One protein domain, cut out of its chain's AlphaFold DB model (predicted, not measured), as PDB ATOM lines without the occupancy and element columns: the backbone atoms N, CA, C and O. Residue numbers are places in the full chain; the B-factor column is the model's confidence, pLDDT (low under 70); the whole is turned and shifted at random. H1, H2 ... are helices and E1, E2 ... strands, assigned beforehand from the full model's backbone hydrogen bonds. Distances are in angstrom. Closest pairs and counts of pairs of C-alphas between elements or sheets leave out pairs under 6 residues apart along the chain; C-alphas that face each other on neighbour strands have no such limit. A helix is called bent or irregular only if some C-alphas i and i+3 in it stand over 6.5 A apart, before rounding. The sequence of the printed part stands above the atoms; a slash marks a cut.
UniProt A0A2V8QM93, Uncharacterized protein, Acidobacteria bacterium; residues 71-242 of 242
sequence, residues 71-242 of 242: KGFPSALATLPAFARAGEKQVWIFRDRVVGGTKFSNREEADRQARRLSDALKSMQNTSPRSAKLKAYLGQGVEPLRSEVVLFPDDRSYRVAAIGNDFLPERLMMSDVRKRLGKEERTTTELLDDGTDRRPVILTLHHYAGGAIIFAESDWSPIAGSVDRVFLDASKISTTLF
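This is residues 71 to 242 of the 242 residues of an uncharacterized protein of Acidobacteria bacterium (UniProt A0A2V8QM93). What does the domain look like? One wide sheet of eight strands, strongly twisted and curled like part of a barrel that stays open, is a wall with H1, H2 and H4 over one face, which makes two layers, helices on one face of a sheet. H2 covers E3 and E4, H1 covers E1 and E2, H4 sits by itself over E7, and H3 and H5 both pack on H1. What is it built of? The printed part has 172 residues with five named helices and eight named strands, along the chain H1 E1 E2 H2 H3 E3 E4 H4 E5 E6 E7 E8 H5; the class is mixed, and the sheet's order is E3 E4 E2 E1 E8 E7 E6 E5, all antiparallel. How large is it? It is compact, with a radius of gyration of the C-alphas of 15.9 A and spans of 45 by 43 by 25 A.

What comes first? H1, residues 73 to 85, starts with C-alpha 73 at (9.739, 51.488, -7.225) and is 19.6 A long; it is irregular, with C-alphas 78 and 81 7.2 A apart. E1, residues 90 to 93, and E2, residues 97 to 100, form a hairpin. What follows E2? H2, residues 107 to 126, is 30.5 A long and irregular, with C-alphas 123 and 126 7.0 A apart, and H3 is residues 132 to 138. E3, residues 146 to 151, and E4, residues 158 to 163, form a hairpin. What completes the domain? After H4, residues 174 to 181, come E5, residues 186 to 192, E6, residues 201 to 208 and 22.1 A long, E7, residues 213 to 218, and E8, residues 227 to 233: a meander, each strand the antiparallel neighbour of the one before. H5, residues 234 to 241, ends with C-alpha 241 at (4.265, 40.504, 2.225).

What does H1 touch? H1 is the hub: H2 touches it with residues 117 to 124 alone, at a steep tilt of 67 degrees, only just short of about perpendicular, the closest C-alphas being those of Ala 82 and Ala 120, 4.9 A. Its residues 74 to 78 alone touch H3, with Pro 74 and Leu 138 closest at 5.4 A between C-alphas, and its residues 80 to 84 alone touch H5, with Pro 81 and Ser 238 closest at 5.1 A. How do the helices stand to the sheet? H1 is on it at a height of 8.0 A, over E1 and only just over E2, with 3 C-alphas there; H2 is over E3 and E4 at 7.4 A, and H4 over E7 at 9.3 A. H5 only grazes the sheet with residues 234 to 237, and H3 is not on it. Which backbone atoms pair? Within hydrogen-bond range are, for instance, N 148 and O 161 of E3 and E4, 2.8 A, N 93 and O 230 of E1 and E8, 2.7 A, and N 190 and O 203 of E5 and E6, 2.9 A. Every O i to N i+4 pair is within range in H3, H4 and H5, against 6 of 9 in H1 and 14 of 16 in H2. Which unit links E2 to E3? E2, H2, H3 and E3 form a split strand-helix-strand unit, two strands running the same way with helices between, here with E4 between them in the sheet and a right-handed crossover.

How far does it reach? The two C-alphas farthest apart, those of Ala 132 and Asp 197, are 50.7 A apart. Is the printed part whole? It has no cut, no link is long, and residue 242 is the chain's last. How sure is the model? The mean pLDDT of the printed part is 95.6, and no printed residue is under 70.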
ATOM      1  N   LYS A  71      10.638  56.910  -7.669       96.62
ATOM      2  CA  LYS A  71       9.186  57.048  -7.866       96.62
ATOM      3  C   LYS A  71       8.542  55.811  -8.505       96.62
ATOM      4  O   LYS A  71       7.397  55.508  -8.190       96.62
ATOM      5  N   GLY A  72       9.254  55.108  -9.383       97.00
ATOM      6  CA  GLY A  72       8.763  53.906 -10.058       97.00
ATOM      7  C   GLY A  72       8.883  52.631  -9.222       97.00
ATOM      8  O   GLY A  72       8.404  51.578  -9.644       97.00
ATOM      9  N   PHE A  73       9.516  52.680  -8.044       97.75
ATOM     10  CA  PHE A  73       9.739  51.488  -7.225       97.75
ATOM     11  C   PHE A  73       8.469  50.726  -6.814       97.75
ATOM     12  O   PHE A  73       8.541  49.498  -6.788       97.75
ATOM     13  N   PRO A  74       7.301  51.355  -6.559       97.06
ATOM     14  CA  PRO A  74       6.060  50.608  -6.347       97.06
ATOM     15  C   PRO A  74       5.773  49.599  -7.470       97.06
ATOM     16  O   PRO A  74       5.391  48.464  -7.188       97.06
ATOM     17  N   SER A  75       6.038  49.965  -8.730       96.69
ATOM     18  CA  SER A  75       5.897  49.063  -9.877       96.69
ATOM     19  C   SER A  75       6.870  47.889  -9.800       96.69
ATOM     20  O   SER A  75       6.460  46.743  -9.971       96.69
ATOM     21  N   ALA A  76       8.140  48.149  -9.474       97.31
ATOM     22  CA  ALA A  76       9.145  47.104  -9.276       97.31
ATOM     23  C   ALA A  76       8.760  46.148  -8.131       97.31
ATOM     24  O   ALA A  76       8.787  44.927  -8.305       97.31
ATOM     25  N   LEU A  77       8.328  46.687  -6.989       97.31
ATOM     26  CA  LEU A  77       7.902  45.920  -5.820       97.31
ATOM     27  C   LEU A  77       6.682  45.037  -6.122       97.31
ATOM     28  O   LEU A  77       6.640  43.877  -5.708       97.31
ATOM     29  N   ALA A  78       5.722  45.541  -6.902       96.25
ATOM     30  CA  ALA A  78       4.554  44.776  -7.339       96.25
ATOM     31  C   ALA A  78       4.913  43.578  -8.243       96.25
ATOM     32  O   ALA A  78       4.138  42.623  -8.332       96.25
ATOM     33  N   THR A  79       6.089  43.581  -8.885       96.94
ATOM     34  CA  THR A  79       6.530  42.456  -9.727       96.94
ATOM     35  C   THR A  79       7.132  41.288  -8.953       96.94
ATOM     36  O   THR A  79       7.197  40.189  -9.505       96.94
ATOM     37  N   LEU A  80       7.545  41.468  -7.690       97.38
ATOM     38  CA  LEU A  80       8.282  40.431  -6.955       97.38
ATOM     39  C   LEU A  80       7.566  39.072  -6.913       97.38
ATOM     40  O   LEU A  80       8.231  38.066  -7.179       97.38
ATOM     41  N   PRO A  81       6.238  38.989  -6.690       97.19
ATOM     42  CA  PRO A  81       5.581  37.689  -6.698       97.19
ATOM     43  C   PRO A  81       5.489  37.071  -8.101       97.19
ATOM     44  O   PRO A  81       5.466  35.847  -8.212       97.19
ATOM     45  N   ALA A  82       5.497  37.872  -9.175       97.31
ATOM     46  CA  ALA A  82       5.603  37.352 -10.543       97.31
ATOM     47  C   ALA A  82       6.968  36.690 -10.773       97.31
ATOM     48  O   ALA A  82       7.030  35.567 -11.271       97.31
ATOM     49  N   PHE A  83       8.048  37.356 -10.354       97.88
ATOM     50  CA  PHE A  83       9.406  36.809 -10.406       97.88
ATOM     51  C   PHE A  83       9.521  35.523  -9.577       97.88
ATOM     52  O   PHE A  83       9.999  34.508 -10.081       97.88
ATOM     53  N   ALA A  84       8.995  35.518  -8.348       97.12
ATOM     54  CA  ALA A  84       8.993  34.331  -7.496       97.12
ATOM     55  C   ALA A  84       8.217  33.157  -8.129       97.12
ATOM     56  O   ALA A  84       8.716  32.033  -8.150       97.12
ATOM     57  N   ARG A  85       7.033  33.402  -8.715       95.88
ATOM     58  CA  ARG A  85       6.257  32.375  -9.447       95.88
ATOM     59  C   ARG A  85       6.961  31.882 -10.710       95.88
ATOM     60  O   ARG A  85       6.798  30.721 -11.075       95.88
ATOM     61  N   ALA A  86       7.754  32.733 -11.356       95.81
ATOM     62  CA  ALA A  86       8.614  32.336 -12.465       95.81
ATOM     63  C   ALA A  86       9.834  31.505 -12.005       95.81
ATOM     64  O   ALA A  86      10.556  30.976 -12.845       95.81
ATOM     65  N   GLY A  87      10.051  31.338 -10.695       95.94
ATOM     66  CA  GLY A  87      11.140  30.541 -10.122       95.94
ATOM     67  C   GLY A  87      12.388  31.348  -9.754       95.94
ATOM     68  O   GLY A  87      13.402  30.765  -9.374       95.94
ATOM     69  N   GLU A  88      12.330  32.678  -9.839       97.50
ATOM     70  CA  GLU A  88      13.446  33.549  -9.477       97.50
ATOM     71  C   GLU A  88      13.532  33.678  -7.953       97.50
ATOM     72  O   GLU A  88      12.610  34.149  -7.283       97.50
ATOM     73  N   LYS A  89      14.667  33.260  -7.384       97.12
ATOM     74  CA  LYS A  89      14.927  33.399  -5.941       97.12
ATOM     75  C   LYS A  89      15.304  34.828  -5.570       97.12
ATOM     76  O   LYS A  89      14.911  35.325  -4.522       97.12
ATOM     77  N   GLN A  90      16.055  35.481  -6.446       97.88
ATOM     78  CA  GLN A  90      16.583  36.820  -6.250       97.88
ATOM     79  C   GLN A  90      16.262  37.670  -7.475       97.88
ATOM     80  O   GLN A  90      16.290  37.169  -8.599       97.88
ATOM     81  N   VAL A  91      15.998  38.953  -7.253       98.44
ATOM     82  CA  VAL A  91      15.930  39.959  -8.315       98.44
ATOM     83  C   VAL A  91      16.840  41.129  -8.001       98.44
ATOM     84  O   VAL A  91      17.144  41.410  -6.841       98.44
ATOM     85  N   TRP A  92      17.297  41.795  -9.047       98.50
ATOM     86  CA  TRP A  92      18.224  42.910  -8.994       98.50
ATOM     87  C   TRP A  92      17.491  44.152  -9.477       98.50
ATOM     88  O   TRP A  92      17.007  44.199 -10.606       98.50
ATOM     89  N   ILE A  93      17.387  45.144  -8.611       98.56
ATOM     90  CA  ILE A  93      16.768  46.426  -8.903       98.56
ATOM     91  C   ILE A  93      17.870  47.370  -9.356       98.56
ATOM     92  O   ILE A  93      18.762  47.710  -8.580       98.56
ATOM     93  N   PHE A  94      17.790  47.773 -10.613       97.94
ATOM     94  CA  PHE A  94      18.545  48.882 -11.184       97.94
ATOM     95  C   PHE A  94      17.637  50.099 -11.279       97.94
ATOM     96  O   PHE A  94      16.434  50.000 -11.052       97.94
ATOM     97  N   ARG A  95      18.185  51.244 -11.682       97.06
ATOM     98  CA  ARG A  95      17.395  52.463 -11.890       97.06
ATOM     99  C   ARG A  95      16.240  52.277 -12.882       97.06
ATOM    100  O   ARG A  95      15.184  52.859 -12.667       97.06
ATOM    101  N   ASP A  96      16.432  51.494 -13.940       97.25
ATOM    102  CA  ASP A  96      15.521  51.394 -15.093       97.25
ATOM    103  C   ASP A  96      14.943  49.987 -15.328       97.25
ATOM    104  O   ASP A  96      14.181  49.753 -16.266       97.25
ATOM    105  N   ARG A  97      15.310  49.003 -14.507       98.12
ATOM    106  CA  ARG A  97      14.889  47.616 -14.722       98.12
ATOM    107  C   ARG A  97      14.962  46.784 -13.453       98.12
ATOM    108  O   ARG A  97      15.793  47.018 -12.578       98.12
ATOM    109  N   VAL A  98      14.121  45.759 -13.406       98.50
ATOM    110  CA  VAL A  98      14.201  44.652 -12.449       98.50
ATOM    111  C   VAL A  98      14.724  43.437 -13.198       98.50
ATOM    112  O   VAL A  98      14.101  43.025 -14.168       98.50
ATOM    113  N   VAL A  99      15.850  42.860 -12.793       98.62
ATOM    114  CA  VAL A  99      16.485  41.724 -13.485       98.62
ATOM    115  C   VAL A  99      16.418  40.477 -12.614       98.62
ATOM    116  O   VAL A  99      16.710  40.535 -11.425       98.62
ATOM    117  N   GLY A 100      16.055  39.335 -13.192       98.44
ATOM    118  CA  GLY A 100      16.101  38.040 -12.520       98.44
ATOM    119  C   GLY A 100      17.533  37.599 -12.196       98.44
ATOM    120  O   GLY A 100      18.483  37.848 -12.946       98.44
ATOM    121  N   GLY A 101      17.692  36.920 -11.063       97.56
ATOM    122  CA  GLY A 101      18.969  36.372 -10.617       97.56
ATOM    123  C   GLY A 101      19.450  35.179 -11.449       97.56
ATOM    124  O   GLY A 101      20.654  34.911 -11.472       97.56
ATOM    125  N   THR A 102      18.548  34.485 -12.148       98.12
ATOM    126  CA  THR A 102      18.874  33.297 -12.951       98.12
ATOM    127  C   THR A 102      19.656  33.660 -14.211       98.12
ATOM    128  O   THR A 102      19.231  34.493 -15.010       98.12
ATOM    129  N   LYS A 103      20.805  33.000 -14.389       97.44
ATOM    130  CA  LYS A 103      21.661  33.112 -15.575       97.44
ATOM    131  C   LYS A 103      21.274  32.049 -16.598       97.44
ATOM    132  O   LYS A 103      21.176  30.876 -16.244       97.44
ATOM    133  N   PHE A 104      21.154  32.443 -17.859       97.62
ATOM    134  CA  PHE A 104      20.969  31.535 -18.988       97.62
ATOM    135  C   PHE A 104      22.161  31.638 -19.939       97.62
ATOM    136  O   PHE A 104      22.645  32.733 -20.234       97.62
ATOM    137  N   SER A 105      22.648  30.494 -20.419       95.31
ATOM    138  CA  SER A 105      23.752  30.433 -21.385       95.31
ATOM    139  C   SER A 105      23.285  30.667 -22.821       95.31
ATOM    140  O   SER A 105      24.075  31.095 -23.659       95.31
ATOM    141  N   ASN A 106      22.004  30.419 -23.106       97.06
ATOM    142  CA  ASN A 106      21.398  30.637 -24.414       97.06
ATOM    143  C   ASN A 106      20.174  31.556 -24.327       97.06
ATOM    144  O   ASN A 106      19.495  31.658 -23.299       97.06
ATOM    145  N   ARG A 107      19.912  32.248 -25.437       97.94
ATOM    146  CA  ARG A 107      18.832  33.229 -25.530       97.94
ATOM    147  C   ARG A 107      17.465  32.552 -25.543       97.94
ATOM    148  O   ARG A 107      16.535  33.075 -24.941       97.94
ATOM    149  N   GLU A 108      17.341  31.384 -26.171       98.19
ATOM    150  CA  GLU A 108      16.065  30.680 -26.300       98.19
ATOM    151  C   GLU A 108      15.495  30.233 -24.941       98.19
ATOM    152  O   GLU A 108      14.276  30.232 -24.749       98.19
ATOM    153  N   GLU A 109      16.340  29.837 -23.986       98.00
ATOM    154  CA  GLU A 109      15.946  29.542 -22.601       98.00
ATOM    155  C   GLU A 109      15.464  30.791 -21.879       98.00
ATOM    156  O   GLU A 109      14.387  30.766 -21.274       98.00
ATOM    157  N   ALA A 110      16.220  31.884 -21.991       98.31
ATOM    158  CA  ALA A 110      15.827  33.162 -21.421       98.31
ATOM    159  C   ALA A 110      14.497  33.651 -22.019       98.31
ATOM    160  O   ALA A 110      13.646  34.137 -21.282       98.31
ATOM    161  N   ASP A 111      14.254  33.447 -23.317       98.38
ATOM    162  CA  ASP A 111      12.992  33.813 -23.973       98.38
ATOM    163  C   ASP A 111      11.810  32.997 -23.431       98.38
ATOM    164  O   ASP A 111      10.725  33.537 -23.191       98.38
ATOM    165  N   ARG A 112      11.996  31.691 -23.185       97.88
ATOM    166  CA  ARG A 112      10.966  30.864 -22.528       97.88
ATOM    167  C   ARG A 112      10.665  31.376 -21.124       97.88
ATOM    168  O   ARG A 112       9.497  31.438 -20.737       97.88
ATOM    169  N   GLN A 113      11.696  31.764 -20.382       98.19
ATOM    170  CA  GLN A 113      11.541  32.336 -19.051       98.19
ATOM    171  C   GLN A 113      10.860  33.715 -19.090       98.19
ATOM    172  O   GLN A 113       9.975  33.978 -18.279       98.19
ATOM    173  N   ALA A 114      11.178  34.560 -20.072       98.19
ATOM    174  CA  ALA A 114      10.544  35.863 -20.265       98.19
ATOM    175  C   ALA A 114       9.045  35.736 -20.563       98.19
ATOM    176  O   ALA A 114       8.235  36.493 -20.030       98.19
ATOM    177  N   ARG A 115       8.636  34.725 -21.343       97.50
ATOM    178  CA  ARG A 115       7.209  34.420 -21.559       97.50
ATOM    179  C   ARG A 115       6.508  34.027 -20.259       97.50
ATOM    180  O   ARG A 115       5.463  34.590 -19.952       97.50
ATOM    181  N   ARG A 116       7.117  33.142 -19.459       96.88
ATOM    182  CA  ARG A 116       6.582  32.756 -18.138       96.88
ATOM    183  C   ARG A 116       6.435  33.959 -17.211       96.88
ATOM    184  O   ARG A 116       5.402  34.100 -16.563       96.88
ATOM    185  N   LEU A 117       7.439  34.838 -17.174       97.69
ATOM    186  CA  LEU A 117       7.370  36.067 -16.387       97.69
ATOM    187  C   LEU A 117       6.276  37.006 -16.908       97.69
ATOM    188  O   LEU A 117       5.515  37.541 -16.112       97.69
ATOM    189  N   SER A 118       6.158  37.182 -18.224       96.81
ATOM    190  CA  SER A 118       5.112  38.003 -18.846       96.81
ATOM    191  C   SER A 118       3.707  37.519 -18.479       96.81
ATOM    192  O   SER A 118       2.855  38.318 -18.086       96.81
ATOM    193  N   ASP A 119       3.468  36.209 -18.528       95.12
ATOM    194  CA  ASP A 119       2.185  35.620 -18.138       95.12
ATOM    195  C   ASP A 119       1.929  35.774 -16.632       95.12
ATOM    196  O   ASP A 119       0.822  36.138 -16.218       95.12
ATOM    197  N   ALA A 120       2.965  35.602 -15.805       95.12
ATOM    198  CA  ALA A 120       2.881  35.858 -14.372       95.12
ATOM    199  C   ALA A 120       2.531  37.328 -14.085       95.12
ATOM    200  O   ALA A 120       1.596  37.580 -13.326       95.12
ATOM    201  N   LEU A 121       3.189  38.294 -14.733       94.56
ATOM    202  CA  LEU A 121       2.915  39.729 -14.586       94.56
ATOM    203  C   LEU A 121       1.467  40.081 -14.953       94.56
ATOM    204  O   LEU A 121       0.819  40.829 -14.225       94.56
ATOM    205  N   LYS A 122       0.920  39.493 -16.023       92.56
ATOM    206  CA  LYS A 122      -0.496  39.679 -16.395       92.56
ATOM    207  C   LYS A 122      -1.445  39.134 -15.327       92.56
ATOM    208  O   LYS A 122      -2.425  39.789 -14.987       92.56
ATOM    209  N   SER A 123      -1.145  37.962 -14.761       88.81
ATOM    210  CA  SER A 123      -1.977  37.333 -13.719       88.81
ATOM    211  C   SER A 123      -1.950  38.069 -12.369       88.81
ATOM    212  O   SER A 123      -2.811  37.859 -11.514       88.81
ATOM    213  N   MET A 124      -0.950  38.926 -12.156       85.00
ATOM    214  CA  MET A 124      -0.675  39.574 -10.874       85.00
ATOM    215  C   MET A 124      -1.537  40.801 -10.579       85.00
ATOM    216  O   MET A 124      -1.520  41.262  -9.440       85.00
ATOM    217  N   GLN A 125      -2.349  41.271 -11.534       72.75
ATOM    218  CA  GLN A 125      -3.261  42.413 -11.343       72.75
ATOM    219  C   GLN A 125      -4.194  42.258 -10.125       72.75
ATOM    220  O   GLN A 125      -4.627  43.255  -9.558       72.75
ATOM    221  N   ASN A 126      -4.445  41.021  -9.680       73.25
ATOM    222  CA  ASN A 126      -5.326  40.715  -8.549       73.25
ATOM    223  C   ASN A 126      -4.596  40.327  -7.250       73.25
ATOM    224  O   ASN A 126      -5.251  40.014  -6.255       73.25
ATOM    225  N   THR A 127      -3.259  40.300  -7.223       83.81
ATOM    226  CA  THR A 127      -2.542  39.913  -5.996       83.81
ATOM    227  C   THR A 127      -2.484  41.101  -5.044       83.81
ATOM    228  O   THR A 127      -1.795  42.086  -5.294       83.81
ATOM    229  N   SER A 128      -3.234  41.008  -3.948       87.12
ATOM    230  CA  SER A 128      -3.273  42.046  -2.919       87.12
ATOM    231  C   SER A 128      -2.185  41.808  -1.869       87.12
ATOM    232  O   SER A 128      -2.068  40.685  -1.385       87.12
ATOM    233  N   PRO A 129      -1.427  42.843  -1.466       93.88
ATOM    234  CA  PRO A 129      -0.551  42.768  -0.302       93.88
ATOM    235  C   PRO A 129      -1.305  42.408   0.979       93.88
ATOM    236  O   PRO A 129      -2.473  42.775   1.141       93.88
ATOM    237  N   ARG A 130      -0.616  41.761   1.923       94.31
ATOM    238  CA  ARG A 130      -1.196  41.345   3.214       94.31
ATOM    239  C   ARG A 130      -1.466  42.506   4.161       94.31
ATOM    240  O   ARG A 130      -2.411  42.457   4.944       94.31
ATOM    241  N   SER A 131      -0.634  43.539   4.121       95.69
ATOM    242  CA  SER A 131      -0.724  44.690   5.014       95.69
ATOM    243  C   SER A 131      -1.423  45.873   4.340       95.69
ATOM    244  O   SER A 131      -1.258  46.155   3.150       95.69
ATOM    245  N   ALA A 132      -2.187  46.627   5.135       95.25
ATOM    246  CA  ALA A 132      -2.847  47.845   4.667       95.25
ATOM    247  C   ALA A 132      -1.838  48.920   4.232       95.25
ATOM    248  O   ALA A 132      -2.099  49.653   3.281       95.25
ATOM    249  N   LYS A 133      -0.679  48.989   4.899       95.56
ATOM    250  CA  LYS A 133       0.396  49.935   4.584       95.56
ATOM    251  C   LYS A 133       0.985  49.667   3.198       95.56
ATOM    252  O   LYS A 133       0.981  50.575   2.368       95.56
ATOM    253  N   LEU A 134       1.409  48.435   2.907       95.44
ATOM    254  CA  LEU A 134       1.894  48.074   1.574       95.44
ATOM    255  C   LEU A 134       0.801  48.223   0.510       95.44
ATOM    256  O   LEU A 134       1.073  48.739  -0.570       95.44
ATOM    257  N   LYS A 135      -0.450  47.855   0.817       95.31
ATOM    258  CA  LYS A 135      -1.581  48.083  -0.095       95.31
ATOM    259  C   LYS A 135      -1.759  49.568  -0.432       95.31
ATOM    260  O   LYS A 135      -1.937  49.902  -1.599       95.31
ATOM    261  N   ALA A 136      -1.685  50.453   0.562       94.31
ATOM    262  CA  ALA A 136      -1.765  51.896   0.353       94.31
ATOM    263  C   ALA A 136      -0.572  52.427  -0.455       94.31
ATOM    264  O   ALA A 136      -0.763  53.264  -1.330       94.31
ATOM    265  N   TYR A 137       0.635  51.914  -0.199       94.81
ATOM    266  CA  TYR A 137       1.843  52.282  -0.938       94.81
ATOM    267  C   TYR A 137       1.759  51.887  -2.420       94.81
ATOM    268  O   TYR A 137       1.972  52.726  -3.289       94.81
ATOM    269  N   LEU A 138       1.364  50.646  -2.722       93.75
ATOM    270  CA  LEU A 138       1.176  50.192  -4.107       93.75
ATOM    271  C   LEU A 138      -0.033  50.857  -4.789       93.75
ATOM    272  O   LEU A 138      -0.060  50.994  -6.008       93.75
ATOM    273  N   GLY A 139      -1.016  51.329  -4.020       89.69
ATOM    274  CA  GLY A 139      -2.156  52.091  -4.538       89.69
ATOM    275  C   GLY A 139      -1.806  53.480  -5.089       89.69
ATOM    276  O   GLY A 139      -2.659  54.104  -5.713       89.69
ATOM    277  N   GLN A 140      -0.575  53.970  -4.891       82.19
ATOM    278  CA  GLN A 140      -0.127  55.293  -5.360       82.19
ATOM    279  C   GLN A 140       0.141  55.359  -6.874       82.19
ATOM    280  O   GLN A 140       0.351  56.446  -7.408       82.19
ATOM    281  N   GLY A 141       0.118  54.215  -7.560       81.19
ATOM    282  CA  GLY A 141       0.363  54.109  -8.995       81.19
ATOM    283  C   GLY A 141       1.382  53.017  -9.282       81.19
ATOM    284  O   GLY A 141       2.568  53.179  -9.011       81.19
ATOM    285  N   VAL A 142       0.902  51.902  -9.828       91.38
ATOM    286  CA  VAL A 142       1.735  50.815 -10.347       91.38
ATOM    287  C   VAL A 142       1.578  50.810 -11.855       91.38
ATOM    288  O   VAL A 142       0.484  50.605 -12.383       91.38
ATOM    289  N   GLU A 143       2.684  51.048 -12.542       92.75
ATOM    290  CA  GLU A 143       2.745  50.984 -13.993       92.75
ATOM    291  C   GLU A 143       3.037  49.546 -14.443       92.75
ATOM    292  O   GLU A 143       3.860  48.853 -13.831       92.75
ATOM    293  N   PRO A 144       2.375  49.060 -15.504       93.06
ATOM    294  CA  PRO A 144       2.627  47.725 -16.023       93.06
ATOM    295  C   PRO A 144       4.021  47.649 -16.656       93.06
ATOM    296  O   PRO A 144       4.312  48.345 -17.628       93.06
ATOM    297  N   LEU A 145       4.867  46.755 -16.140       95.81
ATOM    298  CA  LEU A 145       6.207  46.522 -16.681       95.81
ATOM    299  C   LEU A 145       6.189  45.459 -17.786       95.81
ATOM    300  O   LEU A 145       5.389  44.518 -17.763       95.81
ATOM    301  N   ARG A 146       7.103  45.589 -18.751       95.56
ATOM    302  CA  ARG A 146       7.266  44.632 -19.857       95.56
ATOM    303  C   ARG A 146       8.445  43.716 -19.593       95.56
ATOM    304  O   ARG A 146       9.508  44.192 -19.208       95.56
ATOM    305  N   SER A 147       8.253  42.418 -19.816       97.56
ATOM    306  CA  SER A 147       9.336  41.445 -19.703       97.56
ATOM    307  C   SER A 147      10.153  41.368 -20.992       97.56
ATOM    308  O   SER A 147       9.578  41.256 -22.074       97.56
ATOM    309  N   GLU A 148      11.478  41.393 -20.863       98.12
ATOM    310  CA  GLU A 148      12.432  41.314 -21.969       98.12
ATOM    311  C   GLU A 148      13.629  40.429 -21.603       98.12
ATOM    312  O   GLU A 148      13.994  40.301 -20.432       98.12
ATOM    313  N   VAL A 149      14.265  39.832 -22.612       98.44
ATOM    314  CA  VAL A 149      15.566  39.175 -22.446       98.44
ATOM    315  C   VAL A 149      16.669  40.200 -22.644       98.44
ATOM    316  O   VAL A 149      16.712  40.889 -23.662       98.44
ATOM    317  N   VAL A 150      17.592  40.258 -21.692       98.00
ATOM    318  CA  VAL A 150      18.745  41.157 -21.717       98.00
ATOM    319  C   VAL A 150      20.039  40.354 -21.678       98.00
ATOM    320  O   VAL A 150      20.138  39.352 -20.967       98.00
ATOM    321  N   LEU A 151      21.039  40.800 -22.439       97.12
ATOM    322  CA  LEU A 151      22.415  40.343 -22.270       97.12
ATOM    323  C   LEU A 151      23.035  41.154 -21.136       97.12
ATOM    324  O   LEU A 151      23.126  42.381 -21.224       97.12
ATOM    325  N   PHE A 152      23.423  40.477 -20.064       94.81
ATOM    326  CA  PHE A 152      23.924  41.132 -18.873       94.81
ATOM    327  C   PHE A 152      25.424  41.429 -19.015       94.81
ATOM    328  O   PHE A 152      26.195  40.503 -19.262       94.81
ATOM    329  N   PRO A 153      25.868  42.694 -18.913       91.00
ATOM    330  CA  PRO A 153      27.233  43.066 -19.280       91.00
ATOM    331  C   PRO A 153      28.297  42.522 -18.322       91.00
ATOM    332  O   PRO A 153      29.393  42.222 -18.785       91.00
ATOM    333  N   ASP A 154      27.976  42.362 -17.034       92.19
ATOM    334  CA  ASP A 154      28.971  42.010 -16.007       92.19
ATOM    335  C   ASP A 154      29.443  40.549 -16.094       92.19
ATOM    336  O   ASP A 154      30.519  40.224 -15.609       92.19
ATOM    337  N   ASP A 155      28.629  39.654 -16.665       92.38
ATOM    338  CA  ASP A 155      28.930  38.216 -16.754       92.38
ATOM    339  C   ASP A 155      28.551  37.583 -18.104       92.38
ATOM    340  O   ASP A 155      28.617  36.364 -18.264       92.38
ATOM    341  N   ARG A 156      28.116  38.404 -19.070       92.50
ATOM    342  CA  ARG A 156      27.696  38.018 -20.427       92.50
ATOM    343  C   ARG A 156      26.624  36.927 -20.483       92.50
ATOM    344  O   ARG A 156      26.457  36.284 -21.519       92.50
ATOM    345  N   SER A 157      25.867  36.737 -19.406       96.25
ATOM    346  CA  SER A 157      24.738  35.809 -19.384       96.25
ATOM    347  C   SER A 157      23.472  36.450 -19.951       96.25
ATOM    348  O   SER A 157      23.274  37.665 -19.867       96.25
ATOM    349  N   TYR A 158      22.582  35.635 -20.512       98.38
ATOM    350  CA  TYR A 158      21.218  36.071 -20.784       98.38
ATOM    351  C   TYR A 158      20.412  36.033 -19.490       98.38
ATOM    352  O   TYR A 158      20.498  35.078 -18.717       98.38
ATOM    353  N   ARG A 159      19.614  37.072 -19.258       98.38
ATOM    354  CA  ARG A 159      18.717  37.188 -18.104       98.38
ATOM    355  C   ARG A 159      17.376  37.734 -18.541       98.38
ATOM    356  O   ARG A 159      17.255  38.356 -19.594       98.38
ATOM    357  N   VAL A 160      16.372  37.528 -17.704       98.50
ATOM    358  CA  VAL A 160      15.048  38.107 -17.908       98.50
ATOM    359  C   VAL A 160      14.921  39.364 -17.064       98.50
ATOM    360  O   VAL A 160      15.203  39.340 -15.867       98.50
ATOM    361  N   ALA A 161      14.490  40.454 -17.683       98.44
ATOM    362  CA  ALA A 161      14.236  41.725 -17.030       98.44
ATOM    363  C   ALA A 161      12.767  42.135 -17.165       98.44
ATOM    364  O   ALA A 161      12.092  41.729 -18.109       98.44
ATOM    365  N   ALA A 162      12.290  42.956 -16.236       98.06
ATOM    366  CA  ALA A 162      11.099  43.776 -16.370       98.06
ATOM    367  C   ALA A 162      11.540  45.244 -16.486       98.06
ATOM    368  O   ALA A 162      12.201  45.765 -15.583       98.06
ATOM    369  N   ILE A 163      11.224  45.885 -17.610       97.88
ATOM    370  CA  ILE A 163      11.704  47.230 -17.950       97.88
ATOM    371  C   ILE A 163      10.754  48.298 -17.406       97.88
ATOM    372  O   ILE A 163       9.534  48.156 -17.526       97.88
ATOM    373  N   GLY A 164      11.324  49.366 -16.849       96.00
ATOM    374  CA  GLY A 164      10.618  50.567 -16.414       96.00
ATOM    375  C   GLY A 164      11.586  51.729 -16.192       96.00
ATOM    376  O   GLY A 164      12.540  51.905 -16.946       96.00
ATOM    377  N   ASN A 165      11.337  52.550 -15.178       95.50
ATOM    378  CA  ASN A 165      12.141  53.731 -14.885       95.50
ATOM    379  C   ASN A 165      12.033  54.129 -13.414       95.50
ATOM    380  O   ASN A 165      11.070  53.803 -12.723       95.50
ATOM    381  N   ASP A 166      13.033  54.882 -12.961       96.06
ATOM    382  CA  ASP A 166      13.072  55.526 -11.651       96.06
ATOM    383  C   ASP A 166      12.784  54.575 -10.480       96.06
ATOM    384  O   ASP A 166      12.072  54.934  -9.544       96.06
ATOM    385  N   PHE A 167      13.321  53.353 -10.504       97.75
ATOM    386  CA  PHE A 167      13.199  52.408  -9.385       97.75
ATOM    387  C   PHE A 167      14.178  52.718  -8.251       97.75
ATOM    388  O   PHE A 167      13.867  52.502  -7.081       97.75
ATOM    389  N   LEU A 168      15.341  53.277  -8.588       97.50
ATOM    390  CA  LEU A 168      16.330  53.770  -7.633       97.50
ATOM    391  C   LEU A 168      16.566  55.270  -7.838       97.50
ATOM    392  O   LEU A 168      16.548  55.732  -8.984       97.50
ATOM    393  N   PRO A 169      16.819  56.039  -6.763       96.88
ATOM    394  CA  PRO A 169      17.269  57.417  -6.893       96.88
ATOM    395  C   PRO A 169      18.600  57.486  -7.652       96.88
ATOM    396  O   PRO A 169      19.494  56.677  -7.424       96.88
ATOM    397  N   GLU A 170      18.765  58.497  -8.507       91.56
ATOM    398  CA  GLU A 170      19.975  58.683  -9.328       91.56
ATOM    399  C   GLU A 170      21.273  58.772  -8.513       91.56
ATOM    400  O   GLU A 170      22.344  58.419  -8.999       91.56
ATOM    401  N   ARG A 171      21.182  59.260  -7.274       92.75
ATOM    402  CA  ARG A 171      22.321  59.466  -6.374       92.75
ATOM    403  C   ARG A 171      22.054  58.874  -4.998       92.75
ATOM    404  O   ARG A 171      22.229  59.551  -3.990       92.75
ATOM    405  N   LEU A 172      21.574  57.635  -4.946       97.75
ATOM    406  CA  LEU A 172      21.471  56.934  -3.671       97.75
ATOM    407  C   LEU A 172      22.875  56.563  -3.181       97.75
ATOM    408  O   LEU A 172      23.577  55.793  -3.833       97.75
ATOM    409  N   MET A 173      23.280  57.092  -2.028       98.31
ATOM    410  CA  MET A 173      24.573  56.786  -1.416       98.31
ATOM    411  C   MET A 173      24.415  55.793  -0.268       98.31
ATOM    412  O   MET A 173      23.464  55.869   0.513       98.31
ATOM    413  N   MET A 174      25.403  54.925  -0.063       98.31
ATOM    414  CA  MET A 174      25.440  54.037   1.103       98.31
ATOM    415  C   MET A 174      25.478  54.798   2.432       98.31
ATOM    416  O   MET A 174      24.989  54.300   3.444       98.31
ATOM    417  N   SER A 175      26.008  56.025   2.458       98.06
ATOM    418  CA  SER A 175      25.905  56.903   3.629       98.06
ATOM    419  C   SER A 175      24.455  57.262   3.964       98.06
ATOM    420  O   SER A 175      24.104  57.302   5.143       98.06
ATOM    421  N   ASP A 176      23.603  57.474   2.957       97.81
ATOM    422  CA  ASP A 176      22.182  57.786   3.152       97.81
ATOM    423  C   ASP A 176      21.409  56.554   3.613       97.81
ATOM    424  O   ASP A 176      20.612  56.642   4.553       97.81
ATOM    425  N   VAL A 177      21.711  55.392   3.023       98.00
ATOM    426  CA  VAL A 177      21.178  54.095   3.468       98.00
ATOM    427  C   VAL A 177      21.519  53.873   4.942       98.00
ATOM    428  O   VAL A 177      20.618  53.652   5.751       98.00
ATOM    429  N   ARG A 178      22.790  54.034   5.336       97.44
ATOM    430  CA  ARG A 178      23.229  53.873   6.733       97.44
ATOM    431  C   ARG A 178      22.615  54.898   7.678       97.44
ATOM    432  O   ARG A 178      22.260  54.558   8.803       97.44
ATOM    433  N   LYS A 179      22.459  56.149   7.243       96.25
ATOM    434  CA  LYS A 179      21.802  57.194   8.041       96.25
ATOM    435  C   LYS A 179      20.341  56.844   8.335       96.25
ATOM    436  O   LYS A 179      19.841  57.189   9.402       96.25
ATOM    437  N   ARG A 180      19.657  56.176   7.401       95.44
ATOM    438  CA  ARG A 180      18.236  55.814   7.523       95.44
ATOM    439  C   ARG A 180      17.995  54.483   8.219       95.44
ATOM    440  O   ARG A 180      17.075  54.385   9.028       95.44
ATOM    441  N   LEU A 181      18.787  53.473   7.877       96.06
ATOM    442  CA  LEU A 181      18.592  52.093   8.320       96.06
ATOM    443  C   LEU A 181      19.511  51.696   9.476       96.06
ATOM    444  O   LEU A 181      19.270  50.689  10.131       96.06
ATOM    445  N   GLY A 182      20.548  52.487   9.745       95.25
ATOM    446  CA  GLY A 182      21.620  52.108  10.649       95.25
ATOM    447  C   GLY A 182      22.717  51.309   9.954       95.25
ATOM    448  O   GLY A 182      22.796  51.217   8.726       95.25
ATOM    449  N   LYS A 183      23.605  50.747  10.774       95.25
ATOM    450  CA  LYS A 183      24.697  49.909  10.283       95.25
ATOM    451  C   LYS A 183      24.138  48.619   9.674       95.25
ATOM    452  O   LYS A 183      23.234  48.015  10.241       95.25
ATOM    453  N   GLU A 184      24.706  48.213   8.548       95.94
ATOM    454  CA  GLU A 184      24.441  46.935   7.898       95.94
ATOM    455  C   GLU A 184      24.704  45.742   8.833       95.94
ATOM    456  O   GLU A 184      25.605  45.766   9.679       95.94
ATOM    457  N   GLU A 185      23.924  44.674   8.662       96.19
ATOM    458  CA  GLU A 185      24.061  43.435   9.439       96.19
ATOM    459  C   GLU A 185      25.365  42.714   9.087       96.19
ATOM    460  O   GLU A 185      26.041  42.134   9.940       96.19
ATOM    461  N   ARG A 186      25.714  42.749   7.798       97.00
ATOM    462  CA  ARG A 186      26.888  42.097   7.226       97.00
ATOM    463  C   ARG A 186      27.318  42.824   5.958       97.00
ATOM    464  O   ARG A 186      26.473  43.232   5.166       97.00
ATOM    465  N   THR A 187      28.625  42.878   5.730       98.31
ATOM    466  CA  THR A 187      29.213  43.301   4.457       98.31
ATOM    467  C   THR A 187      29.943  42.120   3.828       98.31
ATOM    468  O   THR A 187      30.689  41.422   4.516       98.31
ATOM    469  N   THR A 188      29.729  41.881   2.540       98.44
ATOM    470  CA  THR A 188      30.469  40.880   1.752       98.44
ATOM    471  C   THR A 188      30.955  41.491   0.447       98.44
ATOM    472  O   THR A 188      30.500  42.560   0.056       98.44
ATOM    473  N   THR A 189      31.857  40.805  -0.243       97.94
ATOM    474  CA  THR A 189      32.322  41.209  -1.571       97.94
ATOM    475  C   THR A 189      32.028  40.094  -2.562       97.94
ATOM    476  O   THR A 189      32.190  38.920  -2.226       97.94
ATOM    477  N   GLU A 190      31.585  40.452  -3.761       96.50
ATOM    478  CA  GLU A 190      31.347  39.530  -4.869       96.50
ATOM    479  C   GLU A 190      32.152  39.979  -6.089       96.50
ATOM    480  O   GLU A 190      32.173  41.159  -6.428       96.50
ATOM    481  N   LEU A 191      32.840  39.029  -6.722       95.69
ATOM    482  CA  LEU A 191      33.585  39.243  -7.955       95.69
ATOM    483  C   LEU A 191      32.734  38.743  -9.124       95.69
ATOM    484  O   LEU A 191      32.399  37.557  -9.174       95.69
ATOM    485  N   LEU A 192      32.407  39.634 -10.052       92.94
ATOM    486  CA  LEU A 192      31.772  39.309 -11.320       92.94
ATOM    487  C   LEU A 192      32.844  39.325 -12.408       92.94
ATOM    488  O   LEU A 192      33.446  40.359 -12.694       92.94
ATOM    489  N   ASP A 193      33.098  38.153 -12.970       91.38
ATOM    490  CA  ASP A 193      34.050  37.937 -14.051       91.38
ATOM    491  C   ASP A 193      33.293  37.328 -15.236       91.38
ATOM    492  O   ASP A 193      32.567  36.340 -15.075       91.38
ATOM    493  N   ASP A 194      33.432  37.942 -16.411       89.38
ATOM    494  CA  ASP A 194      32.806  37.483 -17.649       89.38
ATOM    495  C   ASP A 194      33.672  36.476 -18.424       89.38
ATOM    496  O   ASP A 194      33.266  36.005 -19.492       89.38
ATOM    497  N   GLY A 195      34.844  36.124 -17.885       88.50
ATOM    498  CA  GLY A 195      35.785  35.178 -18.477       88.50
ATOM    499  C   GLY A 195      36.520  35.726 -19.699       88.50
ATOM    500  O   GLY A 195      37.091  34.944 -20.461       88.50
ATOM    501  N   THR A 196      36.483  37.042 -19.923       89.75
ATOM    502  CA  THR A 196      37.226  37.723 -20.990       89.75
ATOM    503  C   THR A 196      38.406  38.520 -20.429       89.75
ATOM    504  O   THR A 196      38.610  38.586 -19.224       89.75
ATOM    505  N   ASP A 197      39.175  39.184 -21.297       89.88
ATOM    506  CA  ASP A 197      40.276  40.069 -20.878       89.88
ATOM    507  C   ASP A 197      39.795  41.390 -20.239       89.88
ATOM    508  O   ASP A 197      40.592  42.286 -19.941       89.88
ATOM    509  N   ARG A 198      38.480  41.562 -20.060       88.94
ATOM    510  CA  ARG A 198      37.925  42.716 -19.356       88.94
ATOM    511  C   ARG A 198      38.270  42.642 -17.875       88.94
ATOM    512  O   ARG A 198      38.342  41.580 -17.272       88.94
ATOM    513  N   ARG A 199      38.446  43.815 -17.262       92.25
ATOM    514  CA  ARG A 199      38.613  43.910 -15.810       92.25
ATOM    515  C   ARG A 199      37.344  43.361 -15.125       92.25
ATOM    516  O   ARG A 199      36.263  43.842 -15.456       92.25
ATOM    517  N   PRO A 200      37.454  42.445 -14.152       93.81
ATOM    518  CA  PRO A 200      36.306  42.011 -13.362       93.81
ATOM    519  C   PRO A 200      35.635  43.175 -12.618       93.81
ATOM    520  O   PRO A 200      36.297  44.149 -12.244       93.81
ATOM    521  N   VAL A 201      34.334  43.057 -12.371       94.81
ATOM    522  CA  VAL A 201      33.567  43.994 -11.539       94.81
ATOM    523  C   VAL A 201      33.533  43.461 -10.110       94.81
ATOM    524  O   VAL A 201      33.243  42.289  -9.876       94.81
ATOM    525  N   ILE A 202      33.817  44.315  -9.136       96.69
ATOM    526  CA  ILE A 202      33.772  43.990  -7.713       96.69
ATOM    527  C   ILE A 202      32.578  44.702  -7.091       96.69
ATOM    528  O   ILE A 202      32.517  45.931  -7.042       96.69
ATOM    529  N   LEU A 203      31.649  43.917  -6.551       98.12
ATOM    530  CA  LEU A 203      30.515  44.422  -5.794       98.12
ATOM    531  C   LEU A 203      30.788  44.337  -4.294       98.12
ATOM    532  O   LEU A 203      31.123  43.273  -3.776       98.12
ATOM    533  N   THR A 204      30.586  45.439  -3.575       98.56
ATOM    534  CA  THR A 204      30.507  45.439  -2.108       98.56
ATOM    535  C   THR A 204      29.042  45.405  -1.695       98.56
ATOM    536  O   THR A 204      28.271  46.300  -2.025       98.56
ATOM    537  N   LEU A 205      28.658  44.350  -0.986       98.75
ATOM    538  CA  LEU A 205      27.281  43.983  -0.680       98.75
ATOM    539  C   LEU A 205      26.963  44.254   0.791       98.75
ATOM    540  O   LEU A 205      27.557  43.627   1.672       98.75
ATOM    541  N   HIS A 206      25.990  45.122   1.059       98.50
ATOM    542  CA  HIS A 206      25.560  45.516   2.406       98.50
ATOM    543  C   HIS A 206      24.196  44.915   2.727       98.50
ATOM    544  O   HIS A 206      23.190  45.292   2.126       98.50
ATOM    545  N   HIS A 207      24.168  43.959   3.654       98.19
ATOM    546  CA  HIS A 207      22.999  43.133   3.962       98.19
ATOM    547  C   HIS A 207      22.124  43.785   5.039       98.19
ATOM    548  O   HIS A 207      22.629  44.208   6.083       98.19
ATOM    549  N   TYR A 208      20.815  43.801   4.796       97.56
ATOM    550  CA  TYR A 208      19.775  44.295   5.699       97.56
ATOM    551  C   TYR A 208      18.562  43.349   5.708       97.56
ATOM    552  O   TYR A 208      18.330  42.588   4.761       97.56
ATOM    553  N   ALA A 209      17.753  43.430   6.766       96.25
ATOM    554  CA  ALA A 209      16.522  42.658   6.946       96.25
ATOM    555  C   ALA A 209      16.740  41.134   6.835       96.25
ATOM    556  O   ALA A 209      16.018  40.411   6.128       96.25
ATOM    557  N   GLY A 210      17.779  40.634   7.504       95.06
ATOM    558  CA  GLY A 210      18.188  39.232   7.454       95.06
ATOM    559  C   GLY A 210      18.531  38.783   6.033       95.06
ATOM    560  O   GLY A 210      18.078  37.718   5.604       95.06
ATOM    561  N   GLY A 211      19.224  39.640   5.279       96.19
ATOM    562  CA  GLY A 211      19.628  39.412   3.886       96.19
ATOM    563  C   GLY A 211      18.507  39.485   2.844       96.19
ATOM    564  O   GLY A 211      18.744  39.134   1.692       96.19
ATOM    565  N   ALA A 212      17.297  39.925   3.211       97.88
ATOM    566  CA  ALA A 212      16.209  40.106   2.243       97.88
ATOM    567  C   ALA A 212      16.463  41.285   1.290       97.88
ATOM    568  O   ALA A 212      15.942  41.290   0.175       97.88
ATOM    569  N   ILE A 213      17.244  42.272   1.743       98.44
ATOM    570  CA  ILE A 213      17.634  43.460   0.984       98.44
ATOM    571  C   ILE A 213      19.152  43.591   1.061       98.44
ATOM    572  O   ILE A 213      19.727  43.581   2.152       98.44
ATOM    573  N   ILE A 214      19.804  43.731  -0.089       98.69
ATOM    574  CA  ILE A 214      21.250  43.937  -0.171       98.69
ATOM    575  C   ILE A 214      21.517  45.137  -1.071       98.69
ATOM    576  O   ILE A 214      21.248  45.078  -2.268       98.69
ATOM    577  N   PHE A 215      22.069  46.212  -0.518       98.69
ATOM    578  CA  PHE A 215      22.528  47.350  -1.316       98.69
ATOM    579  C   PHE A 215      23.939  47.066  -1.825       98.69
ATOM    580  O   PHE A 215      24.793  46.622  -1.056       98.69
ATOM    581  N   ALA A 216      24.177  47.298  -3.113       98.50
ATOM    582  CA  ALA A 216      25.441  46.992  -3.762       98.50
ATOM    583  C   ALA A 216      26.153  48.270  -4.192       98.50
ATOM    584  O   ALA A 216      25.584  49.075  -4.928       98.50
ATOM    585  N   GLU A 217      27.406  48.425  -3.789       98.38
ATOM    586  CA  GLU A 217      28.332  49.377  -4.404       98.38
ATOM    587  C   GLU A 217      29.152  48.644  -5.466       98.38
ATOM    588  O   GLU A 217      29.565  47.508  -5.234       98.38
ATOM    589  N   SER A 218      29.415  49.290  -6.600       97.00
ATOM    590  CA  SER A 218      30.274  48.755  -7.663       97.00
ATOM    591  C   SER A 218      31.588  49.528  -7.728       97.00
ATOM    592  O   SER A 218      31.578  50.760  -7.691       97.00
ATOM    593  N   ASP A 219      32.714  48.828  -7.875       96.25
ATOM    594  CA  ASP A 219      34.021  49.460  -8.112       96.25
ATOM    595  C   ASP A 219      34.133  50.128  -9.497       96.25
ATOM    596  O   ASP A 219      35.066  50.895  -9.735       96.25
ATOM    597  N   TRP A 220      33.173  49.871 -10.391       94.38
ATOM    598  CA  TRP A 220      33.008  50.562 -11.675       94.38
ATOM    599  C   TRP A 220      32.139  51.823 -11.577       94.38
ATOM    600  O   TRP A 220      32.019  52.558 -12.560       94.38
ATOM    601  N   SER A 221      31.520  52.089 -10.423       93.56
ATOM    602  CA  SER A 221      30.696  53.282 -10.255       93.56
ATOM    603  C   SER A 221      31.542  54.555 -10.392       93.56
ATOM    604  O   SER A 221      32.593  54.663  -9.754       93.56
ATOM    605  N   PRO A 222      31.088  55.570 -11.152       93.00
ATOM    606  CA  PRO A 222      31.802  56.842 -11.260       93.00
ATOM    607  C   PRO A 222      31.809  57.632  -9.942       93.00
ATOM    608  O   PRO A 222      32.585  58.575  -9.793       93.00
ATOM    609  N   ILE A 223      30.935  57.280  -8.993       95.75
ATOM    610  CA  ILE A 223      30.799  57.947  -7.700       95.75
ATOM    611  C   ILE A 223      31.046  56.906  -6.608       95.75
ATOM    612  O   ILE A 223      30.202  56.053  -6.343       95.75
ATOM    613  N   ALA A 224      32.198  56.989  -5.944       95.25
ATOM    614  CA  ALA A 224      32.503  56.124  -4.809       95.25
ATOM    615  C   ALA A 224      31.448  56.290  -3.705       95.25
ATOM    616  O   ALA A 224      31.090  57.417  -3.355       95.25
ATOM    617  N   GLY A 225      30.959  55.187  -3.136       96.56
ATOM    618  CA  GLY A 225      29.892  55.237  -2.137       96.56
ATOM    619  C   GLY A 225      28.479  55.100  -2.700       96.56
ATOM    620  O   GLY A 225      27.541  54.986  -1.905       96.56
ATOM    621  N   SER A 226      28.282  55.186  -4.022       98.00
ATOM    622  CA  SER A 226      26.939  55.124  -4.600       98.00
ATOM    623  C   SER A 226      26.434  53.689  -4.726       98.00
ATOM    624  O   SER A 226      27.186  52.749  -4.996       98.00
ATOM    625  N   VAL A 227      25.131  53.530  -4.514       98.25
ATOM    626  CA  VAL A 227      24.429  52.272  -4.736       98.25
ATOM    627  C   VAL A 227      24.243  52.092  -6.238       98.25
ATOM    628  O   VAL A 227      23.528  52.859  -6.878       98.25
ATOM    629  N   ASP A 228      24.875  51.061  -6.781       97.50
ATOM    630  CA  ASP A 228      24.762  50.660  -8.183       97.50
ATOM    631  C   ASP A 228      23.444  49.914  -8.440       97.50
ATOM    632  O   ASP A 228      22.703  50.210  -9.379       97.50
ATOM    633  N   ARG A 229      23.126  48.957  -7.562       97.88
ATOM    634  CA  ARG A 229      21.914  48.134  -7.628       97.88
ATOM    635  C   ARG A 229      21.509  47.635  -6.248       97.88
ATOM    636  O   ARG A 229      22.294  47.677  -5.297       97.88
ATOM    637  N   VAL A 230      20.293  47.110  -6.145       98.69
ATOM    638  CA  VAL A 230      19.796  46.464  -4.924       98.69
ATOM    639  C   VAL A 230      19.342  45.046  -5.226       98.69
ATOM    640  O   VAL A 230      18.564  44.826  -6.147       98.69
ATOM    641  N   PHE A 231      19.788  44.074  -4.437       98.62
ATOM    642  CA  PHE A 231      19.296  42.706  -4.515       98.62
ATOM    643  C   PHE A 231      18.138  42.515  -3.545       98.62
ATOM    644  O   PHE A 231      18.247  42.848  -2.364       98.62
ATOM    645  N   LEU A 232      17.054  41.936  -4.045       98.75
ATOM    646  CA  LEU A 232      15.879  41.579  -3.268       98.75
ATOM    647  C   LEU A 232      15.673  40.065  -3.330       98.75
ATOM    648  O   LEU A 232      15.671  39.474  -4.414       98.75
ATOM    649  N   ASP A 233      15.480  39.434  -2.174       98.50
ATOM    650  CA  ASP A 233      15.033  38.040  -2.098       98.50
ATOM    651  C   ASP A 233      13.546  37.980  -2.470       98.50
ATOM    652  O   ASP A 233      12.656  38.162  -1.634       98.50
ATOM    653  N   ALA A 234      13.276  37.780  -3.760       97.56
ATOM    654  CA  ALA A 234      11.929  37.805  -4.306       97.56
ATOM    655  C   ALA A 234      11.036  36.751  -3.649       97.56
ATOM    656  O   ALA A 234       9.868  37.030  -3.381       97.56
ATOM    657  N   SER A 235      11.580  35.572  -3.339       96.19
ATOM    658  CA  SER A 235      10.828  34.500  -2.684       96.19
ATOM    659  C   SER A 235      10.458  34.878  -1.249       96.19
ATOM    660  O   SER A 235       9.276  34.892  -0.904       96.19
ATOM    661  N   LYS A 236      11.441  35.267  -0.427       97.00
ATOM    662  CA  LYS A 236      11.226  35.649   0.977       97.00
ATOM    663  C   LYS A 236      10.297  36.853   1.101       97.00
ATOM    664  O   LYS A 236       9.379  36.828   1.922       97.00
ATOM    665  N   ILE A 237      10.502  37.889   0.286       97.38
ATOM    666  CA  ILE A 237       9.670  39.099   0.314       97.38
ATOM    667  C   ILE A 237       8.242  38.770  -0.120       97.38
ATOM    668  O   ILE A 237       7.304  39.154   0.579       97.38
ATOM    669  N   SER A 238       8.069  38.009  -1.207       96.31
ATOM    670  CA  SER A 238       6.739  37.621  -1.684       96.31
ATOM    671  C   SER A 238       5.987  36.823  -0.628       96.31
ATOM    672  O   SER A 238       4.895  37.213  -0.249       96.31
ATOM    673  N   THR A 239       6.590  35.772  -0.064       95.56
ATOM    674  CA  THR A 239       5.945  34.946   0.970       95.56
ATOM    675  C   THR A 239       5.641  35.712   2.258       95.56
ATOM    676  O   THR A 239       4.726  35.330   2.986       95.56
ATOM    677  N   THR A 240       6.396  36.766   2.568       95.88
ATOM    678  CA  THR A 240       6.184  37.562   3.784       95.88
ATOM    679  C   THR A 240       5.087  38.609   3.587       95.88
ATOM    680  O   THR A 240       4.256  38.784   4.478       95.88
ATOM    681  N   LEU A 241       5.066  39.291   2.436       96.12
ATOM    682  CA  LEU A 241       4.265  40.504   2.225       96.12
ATOM    683  C   LEU A 241       3.053  40.331   1.293       96.12
ATOM    684  O   LEU A 241       2.160  41.182   1.322       96.12
ATOM    685  N   PHE A 242       2.995  39.251   0.509       94.38
ATOM    686  CA  PHE A 242       1.919  38.931  -0.437       94.38
ATOM    687  C   PHE A 242       1.313  37.561  -0.091       94.38
ATOM    688  O   PHE A 242       0.084  37.489   0.099       94.38
TER     689      PHE A 242